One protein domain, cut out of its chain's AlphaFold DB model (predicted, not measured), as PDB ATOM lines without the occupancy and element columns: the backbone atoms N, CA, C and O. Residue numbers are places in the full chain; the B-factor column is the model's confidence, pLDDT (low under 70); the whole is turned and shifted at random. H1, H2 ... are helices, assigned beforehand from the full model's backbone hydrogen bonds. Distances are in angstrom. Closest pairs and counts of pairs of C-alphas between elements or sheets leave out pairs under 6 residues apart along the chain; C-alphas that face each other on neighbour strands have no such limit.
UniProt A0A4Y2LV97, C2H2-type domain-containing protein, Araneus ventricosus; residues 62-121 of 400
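This is residues 62 to 121 of the 400 residues of the protein "C2H2-type domain-containing protein" of Araneus ventricosus (UniProt A0A4Y2LV97). What shape is this? Two longer helices, H1 and H4, cross each other aslant as an open-angled X; a short helix, H2, packs on H1 on the side away from H4, and a second short helix, H3, leads from H2 back towards the first residues of H4. H1 is the middle piece: H4 and H2 pack on it, H3 is near it, and residues 77 to 82 stick out between H1 and H2. What is it made of, and how large is it? The printed part has 60 residues with four named helices, H1, H2, H3 and H4 along the chain, and no named strand; its class is all helix. It is compact, with a radius of gyration of the C-alphas of 10.8 A and spans of 32 by 25 by 17 A.

Where is the longest helix? H1 is residues 62 to 77, 22.3 A from first to last C-alpha, beginning with C-alpha 62 at (47.501, 40.758, 7.568). Where are the others? H4, residues 106 to 120, is 21.0 A long and ends with C-alpha 120 at (45.115, 42.808, 29.162). H2 is residues 83 to 90, 10.8 A long, and H3 is residues 96 to 103, 10.5 A long, beginning with C-alpha 96 at (45.253, 22.785, 10.278).

What touches H1? H4 touches it, the closest C-alphas being those of Ala 68 and Val 112, 4.8 A apart; they run the same way at a steep tilt of 50 degrees. H2 touches residues 67 to 74 of H1 alone, closest at the C-alphas of Glu 71 and Leu 87, 7.2 A apart; they run opposite ways at a steep tilt of 58 degrees. How does H3 stand? It touches H2, closest at the C-alphas of Ala 88 and Ile 96, 5.6 A apart, opposite ways at a tilt of 67 degrees, steep but only just short of about perpendicular. H1 and H3 are near each other. H3 and H4 are close but not clearly touching, about perpendicular at 80 degrees, with the C-alphas of Arg 103 and Lys 109 closest at 6.7 A. Which helices are apart, and how do the backbones run? H2 and H4 are apart. In H1, H3 and H4 every O i to N i+4 pair is within hydrogen-bond range, and in H2 3 of 4 are.

How far does it reach? The two C-alphas farthest apart, those of Thr 95 and Gly 121, are 31.8 A apart. Is it whole, and are any links long? The printed part, residues 62 to 121, has no cut. The three links, H1 to H2, H2 to H3 and H3 to H4, are tight, and residues 77 to 82, of which 77 belongs to H1, stand free. How confident is the model? The mean pLDDT of the printed part is 91.3, and no printed residue is under 70.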
ATOM      1  N   GLU A  62      48.900  40.644   7.142       88.94
ATOM      2  CA  GLU A  62      47.501  40.758   7.568       88.94
ATOM      3  C   GLU A  62      46.934  39.412   8.047       88.94
ATOM      4  O   GLU A  62      46.458  39.315   9.177       88.94
ATOM      5  N   GLU A  63      47.058  38.336   7.258       90.31
ATOM      6  CA  GLU A  63      46.612  36.993   7.662       90.31
ATOM      7  C   GLU A  63      47.284  36.527   8.960       90.31
ATOM      8  O   GLU A  63      46.664  35.868   9.795       90.31
ATOM      9  N   ALA A  64      48.571  36.849   9.129       92.31
ATOM     10  CA  ALA A  64      49.324  36.492  10.321       92.31
ATOM     11  C   ALA A  64      48.843  37.256  11.561       92.31
ATOM     12  O   ALA A  64      48.762  36.660  12.634       92.31
ATOM     13  N   LEU A  65      48.509  38.540  11.404       94.31
ATOM     14  CA  LEU A  65      47.979  39.390  12.467       94.31
ATOM     15  C   LEU A  65      46.551  38.988  12.854       94.31
ATOM     16  O   LEU A  65      46.269  38.869  14.044       94.31
ATOM     17  N   ILE A  66      45.672  38.701  11.887       94.38
ATOM     18  CA  ILE A  66      44.303  38.237  12.169       94.38
ATOM     19  C   ILE A  66      44.354  36.878  12.891       94.38
ATOM     20  O   ILE A  66      43.646  36.691  13.881       94.38
ATOM     21  N   LEU A  67      45.229  35.953  12.467       95.12
ATOM     22  CA  LEU A  67      45.411  34.657  13.138       95.12
ATOM     23  C   LEU A  67      45.932  34.838  14.574       95.12
ATOM     24  O   LEU A  67      45.405  34.222  15.499       95.12
ATOM     25  N   ALA A  68      46.920  35.718  14.772       95.88
ATOM     26  CA  ALA A  68      47.493  35.988  16.089       95.88
ATOM     27  C   ALA A  68      46.492  36.665  17.042       95.88
ATOM     28  O   ALA A  68      46.445  36.323  18.224       95.88
ATOM     29  N   LYS A  69      45.656  37.577  16.528       94.81
ATOM     30  CA  LYS A  69      44.560  38.198  17.284       94.81
ATOM     31  C   LYS A  69      43.504  37.162  17.680       94.81
ATOM     32  O   LYS A  69      43.115  37.120  18.844       94.81
ATOM     33  N   ALA A  70      43.076  36.310  16.746       93.56
ATOM     34  CA  ALA A  70      42.118  35.239  17.026       93.56
ATOM     35  C   ALA A  70      42.649  34.266  18.094       93.56
ATOM     36  O   ALA A  70      41.917  33.889  19.008       93.56
ATOM     37  N   GLU A  71      43.937  33.912  18.042       95.00
ATOM     38  CA  GLU A  71      44.578  33.092  19.073       95.00
ATOM     39  C   GLU A  71      44.610  33.791  20.442       95.00
ATOM     40  O   GLU A  71      44.244  33.177  21.443       95.00
ATOM     41  N   ALA A  72      44.977  35.076  20.496       94.56
ATOM     42  CA  ALA A  72      44.984  35.849  21.738       94.56
ATOM     43  C   ALA A  72      43.575  35.998  22.350       94.56
ATOM     44  O   ALA A  72      43.409  35.873  23.565       94.56
ATOM     45  N   GLU A  73      42.540  36.187  21.526       93.00
ATOM     46  CA  GLU A  73      41.147  36.184  21.982       93.00
ATOM     47  C   GLU A  73      40.704  34.819  22.525       93.00
ATOM     48  O   GLU A  73      40.045  34.771  23.562       93.00
ATOM     49  N   LEU A  74      41.060  33.714  21.861       93.19
ATOM     50  CA  LEU A  74      40.746  32.354  22.321       93.19
ATOM     51  C   LEU A  74      41.463  32.014  23.639       93.19
ATOM     52  O   LEU A  74      40.874  31.379  24.510       93.19
ATOM     53  N   ILE A  75      42.702  32.482  23.819       92.56
ATOM     54  CA  ILE A  75      43.436  32.376  25.089       92.56
ATOM     55  C   ILE A  75      42.729  33.186  26.188       92.56
ATOM     56  O   ILE A  75      42.491  32.646  27.266       92.56
ATOM     57  N   LYS A  76      42.336  34.443  25.921       91.06
ATOM     58  CA  LYS A  76      41.635  35.296  26.904       91.06
ATOM     59  C   LYS A  76      40.233  34.779  27.266       91.06
ATOM     60  O   LYS A  76      39.810  34.948  28.406       91.06
ATOM     61  N   LYS A  77      39.516  34.158  26.323       87.44
ATOM     62  CA  LYS A  77      38.195  33.537  26.554       87.44
ATOM     63  C   LYS A  77      38.287  32.246  27.385       87.44
ATOM     64  O   LYS A  77      37.327  31.905  28.069       87.44
ATOM     65  N   GLY A  78      39.434  31.560  27.368       86.44
ATOM     66  CA  GLY A  78      39.656  30.320  28.116       86.44
ATOM     67  C   GLY A  78      38.891  29.112  27.554       86.44
ATOM     68  O   GLY A  78      38.264  29.177  26.502       86.44
ATOM     69  N   GLY A  79      38.984  27.961  28.230       83.25
ATOM     70  CA  GLY A  79      38.216  26.739  27.911       83.25
ATOM     71  C   GLY A  79      38.592  25.981  26.620       83.25
ATOM     72  O   GLY A  79      38.190  24.829  26.448       83.25
ATOM     73  N   VAL A  80      39.384  26.574  25.722       86.69
ATOM     74  CA  VAL A  80      39.714  26.005  24.403       86.69
ATOM     75  C   VAL A  80      40.660  24.799  24.507       86.69
ATOM     76  O   VAL A  80      41.881  24.941  24.571       86.69
ATOM     77  N   ARG A  81      40.097  23.585  24.445       83.12
ATOM     78  CA  ARG A  81      40.861  22.318  24.470       83.12
ATOM     79  C   ARG A  81      41.696  22.072  23.206       83.12
ATOM     80  O   ARG A  81      42.792  21.527  23.296       83.12
ATOM     81  N   PHE A  82      41.213  22.482  22.029       90.31
ATOM     82  CA  PHE A  82      41.850  22.180  20.739       90.31
ATOM     83  C   PHE A  82      42.048  23.428  19.871       90.31
ATOM     84  O   PHE A  82      41.486  23.566  18.790       90.31
ATOM     85  N   MET A  83      42.930  24.328  20.308       90.69
ATOM     86  CA  MET A  83      43.184  25.630  19.668       90.69
ATOM     87  C   MET A  83      43.494  25.582  18.158       90.69
ATOM     88  O   MET A  83      43.154  26.504  17.428       90.69
ATOM     89  N   ASN A  84      44.101  24.498  17.655       92.75
ATOM     90  CA  ASN A  84      44.356  24.327  16.215       92.75
ATOM     91  C   ASN A  84      43.101  23.957  15.393       92.75
ATOM     92  O   ASN A  84      43.156  24.042  14.171       92.75
ATOM     93  N   GLN A  85      42.026  23.487  16.035       91.81
ATOM     94  CA  GLN A  85      40.738  23.193  15.397       91.81
ATOM     95  C   GLN A  85      39.860  24.449  15.375       91.81
ATOM     96  O   GLN A  85      39.386  24.803  14.303       91.81
ATOM     97  N   GLU A  86      39.756  25.179  16.493       92.19
ATOM     98  CA  GLU A  86      39.071  26.486  16.551       92.19
ATOM     99  C   GLU A  86      39.614  27.458  15.494       92.19
ATOM    100  O   GLU A  86      38.877  27.948  14.639       92.19
ATOM    101  N   LEU A  87      40.938  27.654  15.463       92.69
ATOM    102  CA  LEU A  87      41.579  28.515  14.465       92.69
ATOM    103  C   LEU A  87      41.375  28.007  13.027       92.69
ATOM    104  O   LEU A  87      41.324  28.813  12.109       92.69
ATOM    105  N   ALA A  88      41.227  26.698  12.799       91.44
ATOM    106  CA  ALA A  88      40.920  26.177  11.464       91.44
ATOM    107  C   ALA A  88      39.448  26.384  11.066       91.44
ATOM    108  O   ALA A  88      39.168  26.567   9.885       91.44
ATOM    109  N   GLY A  89      38.524  26.419  12.033       89.25
ATOM    110  CA  GLY A  89      37.135  26.825  11.807       89.25
ATOM    111  C   GLY A  89      37.015  28.300  11.412       89.25
ATOM    112  O   GLY A  89      36.228  28.637  10.533       89.25
ATOM    113  N   MET A  90      37.847  29.170  11.996       88.00
ATOM    114  CA  MET A  90      37.895  30.599  11.649       88.00
ATOM    115  C   MET A  90      38.622  30.889  10.320       88.00
ATOM    116  O   MET A  90      38.350  31.907   9.691       88.00
ATOM    117  N   PHE A  91      39.533  30.013   9.875       88.94
ATOM    118  CA  PHE A  91      40.364  30.205   8.676       88.94
ATOM    119  C   PHE A  91      40.169  29.078   7.648       88.94
ATOM    120  O   PHE A  91      41.099  28.329   7.350       88.94
ATOM    121  N   ALA A  92      38.973  28.988   7.059       85.69
ATOM    122  CA  ALA A  92      38.598  27.928   6.111       85.69
ATOM    123  C   ALA A  92      39.561  27.752   4.909       85.69
ATOM    124  O   ALA A  92      39.720  26.644   4.398       85.69
ATOM    125  N   GLU A  93      40.255  28.812   4.475       85.88
ATOM    126  CA  GLU A  93      41.254  28.750   3.393       85.88
ATOM    127  C   GLU A  93      42.594  28.102   3.804       85.88
ATOM    128  O   GLU A  93      43.432  27.780   2.952       85.88
ATOM    129  N   ARG A  94      42.851  27.931   5.109       89.38
ATOM    130  CA  ARG A  94      44.146  27.503   5.654       89.38
ATOM    131  C   ARG A  94      44.017  26.182   6.413       89.38
ATOM    132  O   ARG A  94      43.338  26.073   7.425       89.38
ATOM    133  N   THR A  95      44.742  25.161   5.957       92.12
ATOM    134  CA  THR A  95      44.715  23.841   6.605       92.12
ATOM    135  C   THR A  95      45.274  23.883   8.032       92.12
ATOM    136  O   THR A  95      46.192  24.649   8.339       92.12
ATOM    137  N   ILE A  96      44.790  22.973   8.888       92.56
ATOM    138  CA  ILE A  96      45.253  22.785  10.278       92.56
ATOM    139  C   ILE A  96      46.790  22.691  10.358       92.56
ATOM    140  O   ILE A  96      47.405  23.203  11.291       92.56
ATOM    141  N   GLU A  97      47.439  22.062   9.374       91.31
ATOM    142  CA  GLU A  97      48.903  21.954   9.300       91.31
ATOM    143  C   GLU A  97      49.600  23.283   8.988       91.31
ATOM    144  O   GLU A  97      50.646  23.579   9.571       91.31
ATOM    145  N   ALA A  98      49.025  24.107   8.105       91.12
ATOM    146  CA  ALA A  98      49.547  25.438   7.815       91.12
ATOM    147  C   ALA A  98      49.476  26.333   9.061       91.12
ATOM    148  O   ALA A  98      50.457  27.013   9.375       91.12
ATOM    149  N   ILE A  99      48.359  26.272   9.796       93.75
ATOM    150  CA  ILE A  99      48.157  26.974  11.071       93.75
ATOM    151  C   ILE A  99      49.169  26.480  12.113       93.75
ATOM    152  O   ILE A  99      49.959  27.280  12.610       93.75
ATOM    153  N   LYS A 100      49.253  25.163  12.371       94.38
ATOM    154  CA  LYS A 100      50.260  24.564  13.276       94.38
ATOM    155  C   LYS A 100      51.680  25.057  12.965       94.38
ATOM    156  O   LYS A 100      52.403  25.468  13.873       94.38
ATOM    157  N   LYS A 101      52.072  25.067  11.687       93.12
ATOM    158  CA  LYS A 101      53.412  25.490  11.248       93.12
ATOM    159  C   LYS A 101      53.650  27.001  11.378       93.12
ATOM    160  O   LYS A 101      54.784  27.409  11.621       93.12
ATOM    161  N   LYS A 102      52.610  27.834  11.266       93.38
ATOM    162  CA  LYS A 102      52.681  29.277  11.566       93.38
ATOM    163  C   LYS A 102      52.845  29.515  13.071       93.38
ATOM    164  O   LYS A 102      53.777  30.219  13.460       93.38
ATOM    165  N   ARG A 103      52.036  28.843  13.901       93.94
ATOM    166  CA  ARG A 103      52.068  28.916  15.377       93.94
ATOM    167  C   ARG A 103      53.403  28.492  15.999       93.94
ATOM    168  O   ARG A 103      53.804  29.007  17.039       93.94
ATOM    169  N   GLN A 104      54.132  27.587  15.347       93.50
ATOM    170  CA  GLN A 104      55.485  27.197  15.761       93.50
ATOM    171  C   GLN A 104      56.524  28.329  15.624       93.50
ATOM    172  O   GLN A 104      57.517  28.320  16.352       93.50
ATOM    173  N   SER A 105      56.322  29.298  14.721       92.25
ATOM    174  CA  SER A 105      57.325  30.329  14.417       92.25
ATOM    175  C   SER A 105      57.416  31.422  15.493       92.25
ATOM    176  O   SER A 105      56.403  31.968  15.928       92.25
ATOM    177  N   GLN A 106      58.640  31.785  15.896       92.31
ATOM    178  CA  GLN A 106      58.876  32.825  16.908       92.31
ATOM    179  C   GLN A 106      58.263  34.205  16.585       92.31
ATOM    180  O   GLN A 106      57.599  34.738  17.472       92.31
ATOM    181  N   PRO A 107      58.377  34.787  15.368       91.62
ATOM    182  CA  PRO A 107      57.766  36.096  15.099       91.62
ATOM    183  C   PRO A 107      56.240  36.087  15.265       91.62
ATOM    184  O   PRO A 107      55.667  37.081  15.694       91.62
ATOM    185  N   TYR A 108      55.576  34.957  15.004       94.81
ATOM    186  CA  TYR A 108      54.143  34.819  15.262       94.81
ATOM    187  C   TYR A 108      53.817  34.761  16.763       94.81
ATOM    188  O   TYR A 108      52.858  35.385  17.207       94.81
ATOM    189  N   LYS A 109      54.627  34.066  17.573       95.31
ATOM    190  CA  LYS A 109      54.441  34.039  19.036       95.31
ATOM    191  C   LYS A 109      54.575  35.431  19.660       95.31
ATOM    192  O   LYS A 109      53.844  35.739  20.597       95.31
ATOM    193  N   LEU A 110      55.452  36.278  19.114       94.38
ATOM    194  CA  LEU A 110      55.546  37.688  19.503       94.38
ATOM    195  C   LEU A 110      54.264  38.458  19.147       94.38
ATOM    196  O   LEU A 110      53.741  39.160  20.004       94.38
ATOM    197  N   MET A 111      53.684  38.261  17.954       94.62
ATOM    198  CA  MET A 111      52.379  38.853  17.603       94.62
ATOM    199  C   MET A 111      51.282  38.446  18.603       94.62
ATOM    200  O   MET A 111      50.559  39.306  19.095       94.62
ATOM    201  N   VAL A 112      51.184  37.153  18.950       95.00
ATOM    202  CA  VAL A 112      50.206  36.658  19.939       95.00
ATOM    203  C   VAL A 112      50.443  37.284  21.317       95.00
ATOM    204  O   VAL A 112      49.484  37.727  21.942       95.00
ATOM    205  N   LYS A 113      51.699  37.384  21.780       95.00
ATOM    206  CA  LYS A 113      52.042  38.046  23.052       95.00
ATOM    207  C   LYS A 113      51.630  39.521  23.053       95.00
ATOM    208  O   LYS A 113      50.960  39.948  23.985       95.00
ATOM    209  N   ASN A 114      51.935  40.261  21.988       95.00
ATOM    210  CA  ASN A 114      51.558  41.669  21.860       95.00
ATOM    211  C   ASN A 114      50.025  41.852  21.867       95.00
ATOM    212  O   ASN A 114      49.520  42.777  22.498       95.00
ATOM    213  N   PHE A 115      49.267  40.956  21.217       95.00
ATOM    214  CA  PHE A 115      47.802  40.981  21.284       95.00
ATOM    215  C   PHE A 115      47.260  40.583  22.662       95.00
ATOM    216  O   PHE A 115      46.267  41.161  23.094       95.00
ATOM    217  N   LEU A 116      47.896  39.653  23.382       93.75
ATOM    218  CA  LEU A 116      47.530  39.329  24.766       93.75
ATOM    219  C   LEU A 116      47.772  40.508  25.714       93.75
ATOM    220  O   LEU A 116      46.919  40.791  26.547       93.75
ATOM    221  N   GLU A 117      48.884  41.224  25.553       92.94
ATOM    222  CA  GLU A 117      49.207  42.426  26.331       92.94
ATOM    223  C   GLU A 117      48.232  43.569  26.017       92.94
ATOM    224  O   GLU A 117      47.651  44.152  26.930       92.94
ATOM    225  N   ALA A 118      47.925  43.811  24.738       90.75
ATOM    226  CA  ALA A 118      46.887  44.764  24.343       90.75
ATOM    227  C   ALA A 118      45.490  44.382  24.882       90.75
ATOM    228  O   ALA A 118      44.719  45.252  25.283       90.75
ATOM    229  N   LEU A 119      45.163  43.084  24.934       87.62
ATOM    230  CA  LEU A 119      43.907  42.577  25.495       87.62
ATOM    231  C   LEU A 119      43.886  42.542  27.034       87.62
ATOM    232  O   LEU A 119      42.792  42.478  27.601       87.62
ATOM    233  N   ALA A 120      45.033  42.591  27.714       82.12
ATOM    234  CA  ALA A 120      45.115  42.808  29.162       82.12
ATOM    235  C   ALA A 120      44.825  44.274  29.539       82.12
ATOM    236  O   ALA A 120      44.401  44.547  30.661       82.12
ATOM    237  N   GLY A 121      44.971  45.191  28.578       72.94
ATOM    238  CA  GLY A 121      44.772  46.627  28.750       72.94
ATOM    239  C   GLY A 121      46.038  47.343  29.236       72.94
ATOM    240  O   GLY A 121      47.020  46.699  29.613       72.94
TER     241      GLY A 121